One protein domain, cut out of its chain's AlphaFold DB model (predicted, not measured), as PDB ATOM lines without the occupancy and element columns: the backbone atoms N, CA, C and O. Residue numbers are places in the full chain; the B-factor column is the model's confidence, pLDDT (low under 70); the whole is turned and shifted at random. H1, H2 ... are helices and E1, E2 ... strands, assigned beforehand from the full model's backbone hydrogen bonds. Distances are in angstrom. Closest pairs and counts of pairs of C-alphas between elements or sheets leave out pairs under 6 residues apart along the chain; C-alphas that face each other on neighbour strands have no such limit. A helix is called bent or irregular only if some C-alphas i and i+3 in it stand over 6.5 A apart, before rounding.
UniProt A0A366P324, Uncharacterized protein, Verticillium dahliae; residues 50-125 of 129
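This is residues 50 to 125 of the 129 residues of an uncharacterized protein of Verticillium dahliae (UniProt A0A366P324). Two long helices, H1 and bent H3, make a narrow V, joined by a small head of H2 and hairpin E1 E2. Printed are 76 residues, mostly helix, in the order H1 H2 E1 E2 H3, the strands antiparallel. The whole is extended: radius of gyration of the C-alphas 17.9 A, spans 57 by 26 by 14 A.

E1, residues 86 to 89, and E2, 92 to 95, have N 87 and O 94 within hydrogen-bond range, 2.8 A. H2, 79 to 85, has C-alpha 82 closest to C-alpha 95 of E2, 5.7 A. H3, assigned as one helix by its hydrogen bonds, is bent, C-alphas 104 and 107 being 6.6 A apart; its arms are H3a, 97 to 104, and H3b, 107 to 125. H1, 50 to 77, and H3a are close but not clearly touching, closest C-alphas 72 and 103, 6.8 A. Each O i to N i+4 pair is within range in H2, H3a and H3b, 22 of 24 in H1.

H1, 40.3 A long, begins at C-alpha 50 (17.329, -27.099, 23.492); H3b ends at C-alpha 125 (17.593, -22.979, 4.699).

The printed part has no cut; its links are tight; pLDDT is under 70 at 92, 93 and 125.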
ATOM      1  N   ARG A  50      17.845 -26.960  24.864       82.94
ATOM      2  CA  ARG A  50      17.329 -27.099  23.492       82.94
ATOM      3  C   ARG A  50      17.594 -28.494  22.927       82.94
ATOM      4  O   ARG A  50      16.728 -29.040  22.253       82.94
ATOM      5  N   LEU A  51      18.756 -29.081  23.220       82.88
ATOM      6  CA  LEU A  51      19.091 -30.436  22.782       82.88
ATOM      7  C   LEU A  51      18.159 -31.456  23.445       82.88
ATOM      8  O   LEU A  51      17.600 -32.317  22.774       82.88
ATOM      9  N   LEU A  52      17.918 -31.299  24.747       83.94
ATOM     10  CA  LEU A  52      16.979 -32.141  25.484       83.94
ATOM     11  C   LEU A  52      15.541 -32.009  25.003       83.94
ATOM     12  O   LEU A  52      14.834 -33.010  24.943       83.94
ATOM     13  N   PHE A  53      15.117 -30.801  24.633       87.62
ATOM     14  CA  PHE A  53      13.815 -30.599  24.014       87.62
ATOM     15  C   PHE A  53      13.688 -31.422  22.729       87.62
ATOM     16  O   PHE A  53      12.731 -32.178  22.583       87.62
ATOM     17  N   TRP A  54      14.677 -31.354  21.832       88.62
ATOM     18  CA  TRP A  54      14.666 -32.144  20.598       88.62
ATOM     19  C   TRP A  54      14.718 -33.652  20.858       88.62
ATOM     20  O   TRP A  54      13.976 -34.395  20.220       88.62
ATOM     21  N   ILE A  55      15.511 -34.113  21.831       87.94
ATOM     22  CA  ILE A  55      15.517 -35.523  22.260       87.94
ATOM     23  C   ILE A  55      14.133 -35.935  22.782       87.94
ATOM     24  O   ILE A  55      13.620 -36.988  22.406       87.94
ATOM     25  N   GLY A  56      13.495 -35.092  23.595       90.38
ATOM     26  CA  GLY A  56      12.141 -35.314  24.098       90.38
ATOM     27  C   GLY A  56      11.108 -35.403  22.977       90.38
ATOM     28  O   GLY A  56      10.283 -36.312  22.982       90.38
ATOM     29  N   VAL A  57      11.191 -34.525  21.974       91.88
ATOM     30  CA  VAL A  57      10.332 -34.567  20.778       91.88
ATOM     31  C   VAL A  57      10.547 -35.859  19.982       91.88
ATOM     32  O   VAL A  57       9.575 -36.470  19.536       91.88
ATOM     33  N   MET A  58      11.791 -36.325  19.839       88.62
ATOM     34  CA  MET A  58      12.089 -37.598  19.167       88.62
ATOM     35  C   MET A  58      11.522 -38.797  19.937       88.62
ATOM     36  O   MET A  58      10.868 -39.657  19.344       88.62
ATOM     37  N   LEU A  59      11.694 -38.827  21.263       91.88
ATOM     38  CA  LEU A  59      11.124 -39.867  22.127       91.88
ATOM     39  C   LEU A  59       9.594 -39.863  22.090       91.88
ATOM     40  O   LEU A  59       8.973 -40.915  21.945       91.88
ATOM     41  N   TRP A  60       8.982 -38.682  22.158       91.38
ATOM     42  CA  TRP A  60       7.539 -38.515  22.019       91.38
ATOM     43  C   TRP A  60       7.035 -39.068  20.683       91.38
ATOM     44  O   TRP A  60       6.079 -39.842  20.651       91.38
ATOM     45  N   THR A  61       7.718 -38.741  19.584       89.50
ATOM     46  CA  THR A  61       7.371 -39.233  18.242       89.50
ATOM     47  C   THR A  61       7.417 -40.760  18.176       89.50
ATOM     48  O   THR A  61       6.537 -41.378  17.575       89.50
ATOM     49  N   LEU A  62       8.399 -41.386  18.831       88.25
ATOM     50  CA  LEU A  62       8.509 -42.842  18.899       88.25
ATOM     51  C   LEU A  62       7.345 -43.476  19.677       88.25
ATOM     52  O   LEU A  62       6.786 -44.479  19.231       88.25
ATOM     53  N   ILE A  63       6.945 -42.867  20.797       90.00
ATOM     54  CA  ILE A  63       5.798 -43.319  21.600       90.00
ATOM     55  C   ILE A  63       4.505 -43.229  20.785       90.00
ATOM     56  O   ILE A  63       3.772 -44.214  20.695       90.00
ATOM     57  N   VAL A  64       4.246 -42.080  20.151       88.00
ATOM     58  CA  VAL A  64       3.060 -41.880  19.300       88.00
ATOM     59  C   VAL A  64       3.038 -42.913  18.177       88.00
ATOM     60  O   VAL A  64       2.027 -43.583  17.976       88.00
ATOM     61  N   ARG A  65       4.174 -43.137  17.509       83.12
ATOM     62  CA  ARG A  65       4.285 -44.135  16.438       83.12
ATOM     63  C   ARG A  65       3.969 -45.558  16.912       83.12
ATOM     64  O   ARG A  65       3.355 -46.314  16.164       83.12
ATOM     65  N   GLY A  66       4.363 -45.923  18.133       84.31
ATOM     66  CA  GLY A  66       4.003 -47.210  18.738       84.31
ATOM     67  C   GLY A  66       2.511 -47.313  19.075       84.31
ATOM     68  O   GLY A  66       1.889 -48.354  18.856       84.31
ATOM     69  N   PHE A  67       1.924 -46.218  19.558       83.69
ATOM     70  CA  PHE A  67       0.533 -46.167  20.002       83.69
ATOM     71  C   PHE A  67      -0.492 -46.198  18.856       83.69
ATOM     72  O   PHE A  67      -1.523 -46.862  18.987       83.69
ATOM     73  N   GLU A  68      -0.210 -45.536  17.729       80.38
ATOM     74  CA  GLU A  68      -1.126 -45.398  16.577       80.38
ATOM     75  C   GLU A  68      -1.730 -46.738  16.110       80.38
ATOM     76  O   GLU A  68      -2.927 -46.831  15.816       80.38
ATOM     77  N   SER A  69      -0.922 -47.807  16.101       73.50
ATOM     78  CA  SER A  69      -1.359 -49.150  15.692       73.50
ATOM     79  C   SER A  69      -2.425 -49.748  16.622       73.50
ATOM     80  O   SER A  69      -3.409 -50.330  16.159       73.50
ATOM     81  N   VAL A  70      -2.269 -49.558  17.934       80.12
ATOM     82  CA  VAL A  70      -3.176 -50.088  18.963       80.12
ATOM     83  C   VAL A  70      -4.441 -49.235  19.045       80.12
ATOM     84  O   VAL A  70      -5.550 -49.770  19.117       80.12
ATOM     85  N   ALA A  71      -4.291 -47.911  18.970       81.56
ATOM     86  CA  ALA A  71      -5.400 -46.962  19.017       81.56
ATOM     87  C   ALA A  71      -6.381 -47.159  17.853       81.56
ATOM     88  O   ALA A  71      -7.598 -47.201  18.055       81.56
ATOM     89  N   SER A  72      -5.850 -47.364  16.648       78.00
ATOM     90  CA  SER A  72      -6.639 -47.633  15.443       78.00
ATOM     91  C   SER A  72      -7.466 -48.917  15.560       78.00
ATOM     92  O   SER A  72      -8.652 -48.935  15.216       78.00
ATOM     93  N   GLY A  73      -6.871 -49.988  16.099       78.44
ATOM     94  CA  GLY A  73      -7.575 -51.248  16.351       78.44
ATOM     95  C   GLY A  73      -8.680 -51.107  17.403       78.44
ATOM     96  O   GLY A  73      -9.795 -51.603  17.212       78.44
ATOM     97  N   ALA A  74      -8.406 -50.372  18.483       80.50
ATOM     98  CA  ALA A  74      -9.384 -50.102  19.533       80.50
ATOM     99  C   ALA A  74     -10.580 -49.279  19.019       80.50
ATOM    100  O   ALA A  74     -11.726 -49.613  19.326       80.50
ATOM    101  N   LEU A  75     -10.341 -48.265  18.178       77.69
ATOM    102  CA  LEU A  75     -11.378 -47.403  17.598       77.69
ATOM    103  C   LEU A  75     -12.409 -48.197  16.777       77.69
ATOM    104  O   LEU A  75     -13.618 -48.036  16.951       77.69
ATOM    105  N   ILE A  76     -11.928 -49.102  15.924       75.50
ATOM    106  CA  ILE A  76     -12.755 -49.983  15.080       75.50
ATOM    107  C   ILE A  76     -13.543 -50.988  15.947       75.50
ATOM    108  O   ILE A  76     -14.629 -51.451  15.574       75.50
ATOM    109  N   SER A  77     -13.053 -51.294  17.149       77.50
ATOM    110  CA  SER A  77     -13.730 -52.199  18.075       77.50
ATOM    111  C   SER A  77     -14.944 -51.569  18.781       77.50
ATOM    112  O   SER A  77     -15.824 -52.302  19.235       77.50
ATOM    113  N   ILE A  78     -15.080 -50.240  18.821       82.00
ATOM    114  CA  ILE A  78     -16.178 -49.581  19.546       82.00
ATOM    115  C   ILE A  78     -17.533 -49.855  18.857       82.00
ATOM    116  O   ILE A  78     -17.723 -49.495  17.691       82.00
ATOM    117  N   PRO A  79     -18.535 -50.419  19.558       76.12
ATOM    118  CA  PRO A  79     -19.818 -50.790  18.953       76.12
ATOM    119  C   PRO A  79     -20.621 -49.581  18.449       76.12
ATOM    120  O   PRO A  79     -21.316 -49.682  17.441       76.12
ATOM    121  N   VAL A  80     -20.500 -48.420  19.103       80.12
ATOM    122  CA  VAL A  80     -21.134 -47.162  18.665       80.12
ATOM    123  C   VAL A  80     -20.546 -46.683  17.334       80.12
ATOM    124  O   VAL A  80     -21.287 -46.280  16.439       80.12
ATOM    125  N   PHE A  81     -19.226 -46.794  17.169       74.00
ATOM    126  CA  PHE A  81     -18.546 -46.443  15.926       74.00
ATOM    127  C   PHE A  81     -18.974 -47.374  14.783       74.00
ATOM    128  O   PHE A  81     -19.335 -46.903  13.702       74.00
ATOM    129  N   ARG A  82     -19.072 -48.686  15.050       74.19
ATOM    130  CA  ARG A  82     -19.602 -49.675  14.091       74.19
ATOM    131  C   ARG A  82     -21.050 -49.403  13.684       74.19
ATOM    132  O   ARG A  82     -21.396 -49.629  12.535       74.19
ATOM    133  N   ARG A  83     -21.902 -48.908  14.586       72.88
ATOM    134  CA  ARG A  83     -23.292 -48.554  14.244       72.88
ATOM    135  C   ARG A  83     -23.388 -47.296  13.382       72.88
ATOM    136  O   ARG A  83     -24.284 -47.210  12.553       72.88
ATOM    137  N   ARG A  84     -22.488 -46.327  13.576       75.19
ATOM    138  CA  ARG A  84     -22.529 -45.031  12.879       75.19
ATOM    139  C   ARG A  84     -21.843 -45.047  11.513       75.19
ATOM    140  O   ARG A  84     -22.279 -44.337  10.615       75.19
ATOM    141  N   PHE A  85     -20.783 -45.838  11.363       73.06
ATOM    142  CA  PHE A  85     -19.964 -45.897  10.144       73.06
ATOM    143  C   PHE A  85     -19.902 -47.289   9.507       73.06
ATOM    144  O   PHE A  85     -19.225 -47.481   8.493       73.06
ATOM    145  N   GLY A  86     -20.563 -48.274  10.111       73.00
ATOM    146  CA  GLY A  86     -20.656 -49.617   9.567       73.00
ATOM    147  C   GLY A  86     -21.847 -49.799   8.638       73.00
ATOM    148  O   GLY A  86     -22.847 -49.089   8.712       73.00
ATOM    149  N   VAL A  87     -21.723 -50.789   7.766       73.75
ATOM    150  CA  VAL A  87     -22.783 -51.248   6.873       73.75
ATOM    151  C   VAL A  87     -23.388 -52.504   7.490       73.75
ATOM    152  O   VAL A  87     -22.661 -53.389   7.953       73.75
ATOM    153  N   LEU A  88     -24.719 -52.578   7.527       75.19
ATOM    154  CA  LEU A  88     -25.421 -53.774   7.974       75.19
ATOM    155  C   LEU A  88     -25.271 -54.857   6.900       75.19
ATOM    156  O   LEU A  88     -25.841 -54.745   5.816       75.19
ATOM    157  N   ILE A  89     -24.515 -55.908   7.201       73.12
ATOM    158  CA  ILE A  89     -24.342 -57.054   6.307       73.12
ATOM    159  C   ILE A  89     -24.711 -58.302   7.104       73.12
ATOM    160  O   ILE A  89     -24.077 -58.616   8.110       73.12
ATOM    161  N   LYS A  90     -25.760 -59.014   6.669       72.88
ATOM    162  CA  LYS A  90     -26.216 -60.278   7.282       72.88
ATOM    163  C   LYS A  90     -26.430 -60.185   8.808       72.88
ATOM    164  O   LYS A  90     -25.980 -61.040   9.562       72.88
ATOM    165  N   GLY A  91     -27.083 -59.117   9.272       71.94
ATOM    166  CA  GLY A  91     -27.425 -58.928  10.690       71.94
ATOM    167  C   GLY A  91     -26.277 -58.459  11.593       71.94
ATOM    168  O   GLY A  91     -26.509 -58.219  12.775       71.94
ATOM    169  N   THR A  92     -25.065 -58.272  11.058       67.44
ATOM    170  CA  THR A  92     -23.910 -57.742  11.802       67.44
ATOM    171  C   THR A  92     -23.428 -56.430  11.176       67.44
ATOM    172  O   THR A  92     -23.412 -56.273   9.956       67.44
ATOM    173  N   TYR A  93     -23.046 -55.462  12.013       69.44
ATOM    174  CA  TYR A  93     -22.477 -54.189  11.563       69.44
ATOM    175  C   TYR A  93     -20.974 -54.346  11.317       69.44
ATOM    176  O   TYR A  93     -20.208 -54.543  12.266       69.44
ATOM    177  N   PHE A  94     -20.552 -54.222  10.058       73.00
ATOM    178  CA  PHE A  94     -19.141 -54.240   9.671       73.00
ATOM    179  C   PHE A  94     -18.679 -52.842   9.286       73.00
ATOM    180  O   PHE A  94     -19.368 -52.134   8.557       73.00
ATOM    181  N   ILE A  95     -17.499 -52.441   9.752       74.25
ATOM    182  CA  ILE A  95     -16.889 -51.176   9.337       74.25
ATOM    183  C   ILE A  95     -16.493 -51.284   7.870       74.25
ATOM    184  O   ILE A  95     -15.853 -52.253   7.467       74.25
ATOM    185  N   SER A  96     -16.884 -50.290   7.069       75.19
ATOM    186  CA  SER A  96     -16.565 -50.291   5.642       75.19
ATOM    187  C   SER A  96     -15.050 -50.303   5.419       75.19
ATOM    188  O   SER A  96     -14.306 -49.614   6.127       75.19
ATOM    189  N   THR A  97     -14.607 -50.986   4.369       77.31
ATOM    190  CA  THR A  97     -13.197 -51.035   3.956       77.31
ATOM    191  C   THR A  97     -12.609 -49.639   3.707       77.31
ATOM    192  O   THR A  97     -11.425 -49.425   3.934       77.31
ATOM    193  N   LYS A  98     -13.443 -48.652   3.335       80.25
ATOM    194  CA  LYS A  98     -13.036 -47.249   3.141       80.25
ATOM    195  C   LYS A  98     -12.512 -46.596   4.424       80.25
ATOM    196  O   LYS A  98     -11.550 -45.842   4.387       80.25
ATOM    197  N   TRP A  99     -13.133 -46.877   5.567       80.56
ATOM    198  CA  TRP A  99     -12.681 -46.331   6.850       80.56
ATOM    199  C   TRP A  99     -11.382 -46.989   7.306       80.56
ATOM    200  O   TRP A  99     -10.484 -46.306   7.786       80.56
ATOM    201  N   GLN A 100     -11.254 -48.298   7.084       80.44
ATOM    202  CA  GLN A 100     -10.028 -49.034   7.391       80.44
ATOM    203  C   GLN A 100      -8.840 -48.547   6.553       80.44
ATOM    204  O   GLN A 100      -7.748 -48.396   7.094       80.44
ATOM    205  N   SER A 101      -9.047 -48.253   5.263       84.12
ATOM    206  CA  SER A 101      -7.984 -47.746   4.389       84.12
ATOM    207  C   SER A 101      -7.582 -46.306   4.700       84.12
ATOM    208  O   SER A 101      -6.410 -45.971   4.574       84.12
ATOM    209  N   ILE A 102      -8.510 -45.453   5.144       85.19
ATOM    210  CA  ILE A 102      -8.175 -44.090   5.582       85.19
ATOM    211  C   ILE A 102      -7.353 -44.132   6.874       85.19
ATOM    212  O   ILE A 102      -6.332 -43.460   6.953       85.19
ATOM    213  N   ILE A 103      -7.752 -44.941   7.859       83.44
ATOM    214  CA  ILE A 103      -7.053 -45.039   9.152       83.44
ATOM    215  C   ILE A 103      -5.612 -45.544   8.975       83.44
ATOM    216  O   ILE A 103      -4.698 -45.020   9.603       83.44
ATOM    217  N   SER A 104      -5.378 -46.516   8.089       82.38
ATOM    218  CA  SER A 104      -4.029 -47.042   7.829       82.38
ATOM    219  C   SER A 104      -3.238 -46.247   6.781       82.38
ATOM    220  O   SER A 104      -2.008 -46.204   6.826       82.38
ATOM    221  N   GLY A 105      -3.921 -45.620   5.823       84.44
ATOM    222  CA  GLY A 105      -3.306 -44.918   4.696       84.44
ATOM    223  C   GLY A 105      -2.997 -43.447   4.966       84.44
ATOM    224  O   GLY A 105      -1.996 -42.941   4.460       84.44
ATOM    225  N   ALA A 106      -3.804 -42.760   5.781       87.06
ATOM    226  CA  ALA A 106      -3.620 -41.337   6.067       87.06
ATOM    227  C   ALA A 106      -2.262 -41.011   6.719       87.06
ATOM    228  O   ALA A 106      -1.624 -40.065   6.253       87.06
ATOM    229  N   PRO A 107      -1.751 -41.787   7.700       85.56
ATOM    230  CA  PRO A 107      -0.425 -41.536   8.268       85.56
ATOM    231  C   PRO A 107       0.696 -41.637   7.227       85.56
ATOM    232  O   PRO A 107       1.608 -40.814   7.208       85.56
ATOM    233  N   ASN A 108       0.604 -42.608   6.312       87.50
ATOM    234  CA  ASN A 108       1.576 -42.774   5.231       87.50
ATOM    235  C   ASN A 108       1.503 -41.622   4.221       87.50
ATOM    236  O   ASN A 108       2.536 -41.084   3.826       87.50
ATOM    237  N   GLY A 109       0.295 -41.194   3.844       90.19
ATOM    238  CA  GLY A 109       0.105 -40.028   2.978       90.19
ATOM    239  C   GLY A 109       0.664 -38.743   3.597       90.19
ATOM    240  O   GLY A 109       1.388 -38.000   2.936       90.19
ATOM    241  N   ALA A 110       0.396 -38.515   4.886       87.94
ATOM    242  CA  ALA A 110       0.931 -37.376   5.627       87.94
ATOM    243  C   ALA A 110       2.463 -37.418   5.728       87.94
ATOM    244  O   ALA A 110       3.106 -36.382   5.588       87.94
ATOM    245  N   ALA A 111       3.058 -38.600   5.912       88.31
ATOM    246  CA  ALA A 111       4.510 -38.760   5.935       88.31
ATOM    247  C   ALA A 111       5.158 -38.397   4.590       88.31
ATOM    248  O   ALA A 111       6.188 -37.731   4.579       88.31
ATOM    249  N   ILE A 112       4.544 -38.780   3.466       91.69
ATOM    250  CA  ILE A 112       5.031 -38.428   2.121       91.69
ATOM    251  C   ILE A 112       4.994 -36.911   1.918       91.69
ATOM    252  O   ILE A 112       5.997 -36.312   1.535       91.69
ATOM    253  N   VAL A 113       3.856 -36.277   2.218       93.19
ATOM    254  CA  VAL A 113       3.699 -34.818   2.078       93.19
ATOM    255  C   VAL A 113       4.641 -34.075   3.027       93.19
ATOM    256  O   VAL A 113       5.278 -33.100   2.633       93.19
ATOM    257  N   GLY A 114       4.772 -34.559   4.263       88.94
ATOM    258  CA  GLY A 114       5.671 -34.003   5.267       88.94
ATOM    259  C   GLY A 114       7.138 -34.109   4.861       88.94
ATOM    260  O   GLY A 114       7.867 -33.133   5.003       88.94
ATOM    261  N   ALA A 115       7.563 -35.245   4.304       89.06
ATOM    262  CA  ALA A 115       8.916 -35.417   3.781       89.06
ATOM    263  C   ALA A 115       9.191 -34.447   2.628       89.06
ATOM    264  O   ALA A 115      10.226 -33.791   2.615       89.06
ATOM    265  N   TRP A 116       8.237 -34.293   1.710       92.94
ATOM    266  CA  TRP A 116       8.372 -33.372   0.584       92.94
ATOM    267  C   TRP A 116       8.484 -31.911   1.041       92.94
ATOM    268  O   TRP A 116       9.369 -31.181   0.596       92.94
ATOM    269  N   GLY A 117       7.648 -31.502   2.002       90.19
ATOM    270  CA  GLY A 117       7.729 -30.178   2.618       90.19
ATOM    271  C   GLY A 117       9.029 -29.961   3.398       90.19
ATOM    272  O   GLY A 117       9.643 -28.904   3.282       90.19
ATOM    273  N   ALA A 118       9.488 -30.965   4.146       87.38
ATOM    274  CA  ALA A 118      10.758 -30.905   4.866       87.38
ATOM    275  C   ALA A 118      11.949 -30.769   3.909       87.38
ATOM    276  O   ALA A 118      12.834 -29.960   4.168       87.38
ATOM    277  N   SER A 119      11.949 -31.494   2.786       87.00
ATOM    278  CA  SER A 119      12.960 -31.350   1.734       87.00
ATOM    279  C   SER A 119      12.958 -29.946   1.130       87.00
ATOM    280  O   SER A 119      14.021 -29.351   0.980       87.00
ATOM    281  N   TYR A 120      11.781 -29.383   0.844       88.69
ATOM    282  CA  TYR A 120      11.674 -28.018   0.321       88.69
ATOM    283  C   TYR A 120      12.208 -26.968   1.310       88.69
ATOM    284  O   TYR A 120      12.924 -26.044   0.927       88.69
ATOM    285  N   LEU A 121      11.901 -27.122   2.600       83.56
ATOM    286  CA  LEU A 121      12.408 -26.232   3.648       83.56
ATOM    287  C   LEU A 121      13.914 -26.405   3.895       83.56
ATOM    288  O   LEU A 121      14.594 -25.426   4.198       83.56
ATOM    289  N   ALA A 122      14.438 -27.625   3.765       83.62
ATOM    290  CA  ALA A 122      15.867 -27.895   3.888       83.62
ATOM    291  C   ALA A 122      16.664 -27.168   2.795       83.62
ATOM    292  O   ALA A 122      17.669 -26.534   3.098       83.62
ATOM    293  N   GLU A 123      16.163 -27.175   1.557       79.75
ATOM    294  CA  GLU A 123      16.770 -26.434   0.446       79.75
ATOM    295  C   GLU A 123      16.758 -24.919   0.709       79.75
ATOM    296  O   GLU A 123      17.778 -24.250   0.584       79.75
ATOM    297  N   GLY A 124      15.626 -24.370   1.166       74.12
ATOM    298  CA  GLY A 124      15.495 -22.934   1.444       74.12
ATOM    299  C   GLY A 124      16.284 -22.424   2.659       74.12
ATOM    300  O   GLY A 124      16.404 -21.214   2.841       74.12
ATOM    301  N   THR A 125      16.801 -23.320   3.503       64.06
ATOM    302  CA  THR A 125      17.593 -22.979   4.699       64.06
ATOM    303  C   THR A 125      19.079 -23.288   4.549       64.06
ATOM    304  O   THR A 125      19.850 -22.933   5.444       64.06
TER     305      THR A 125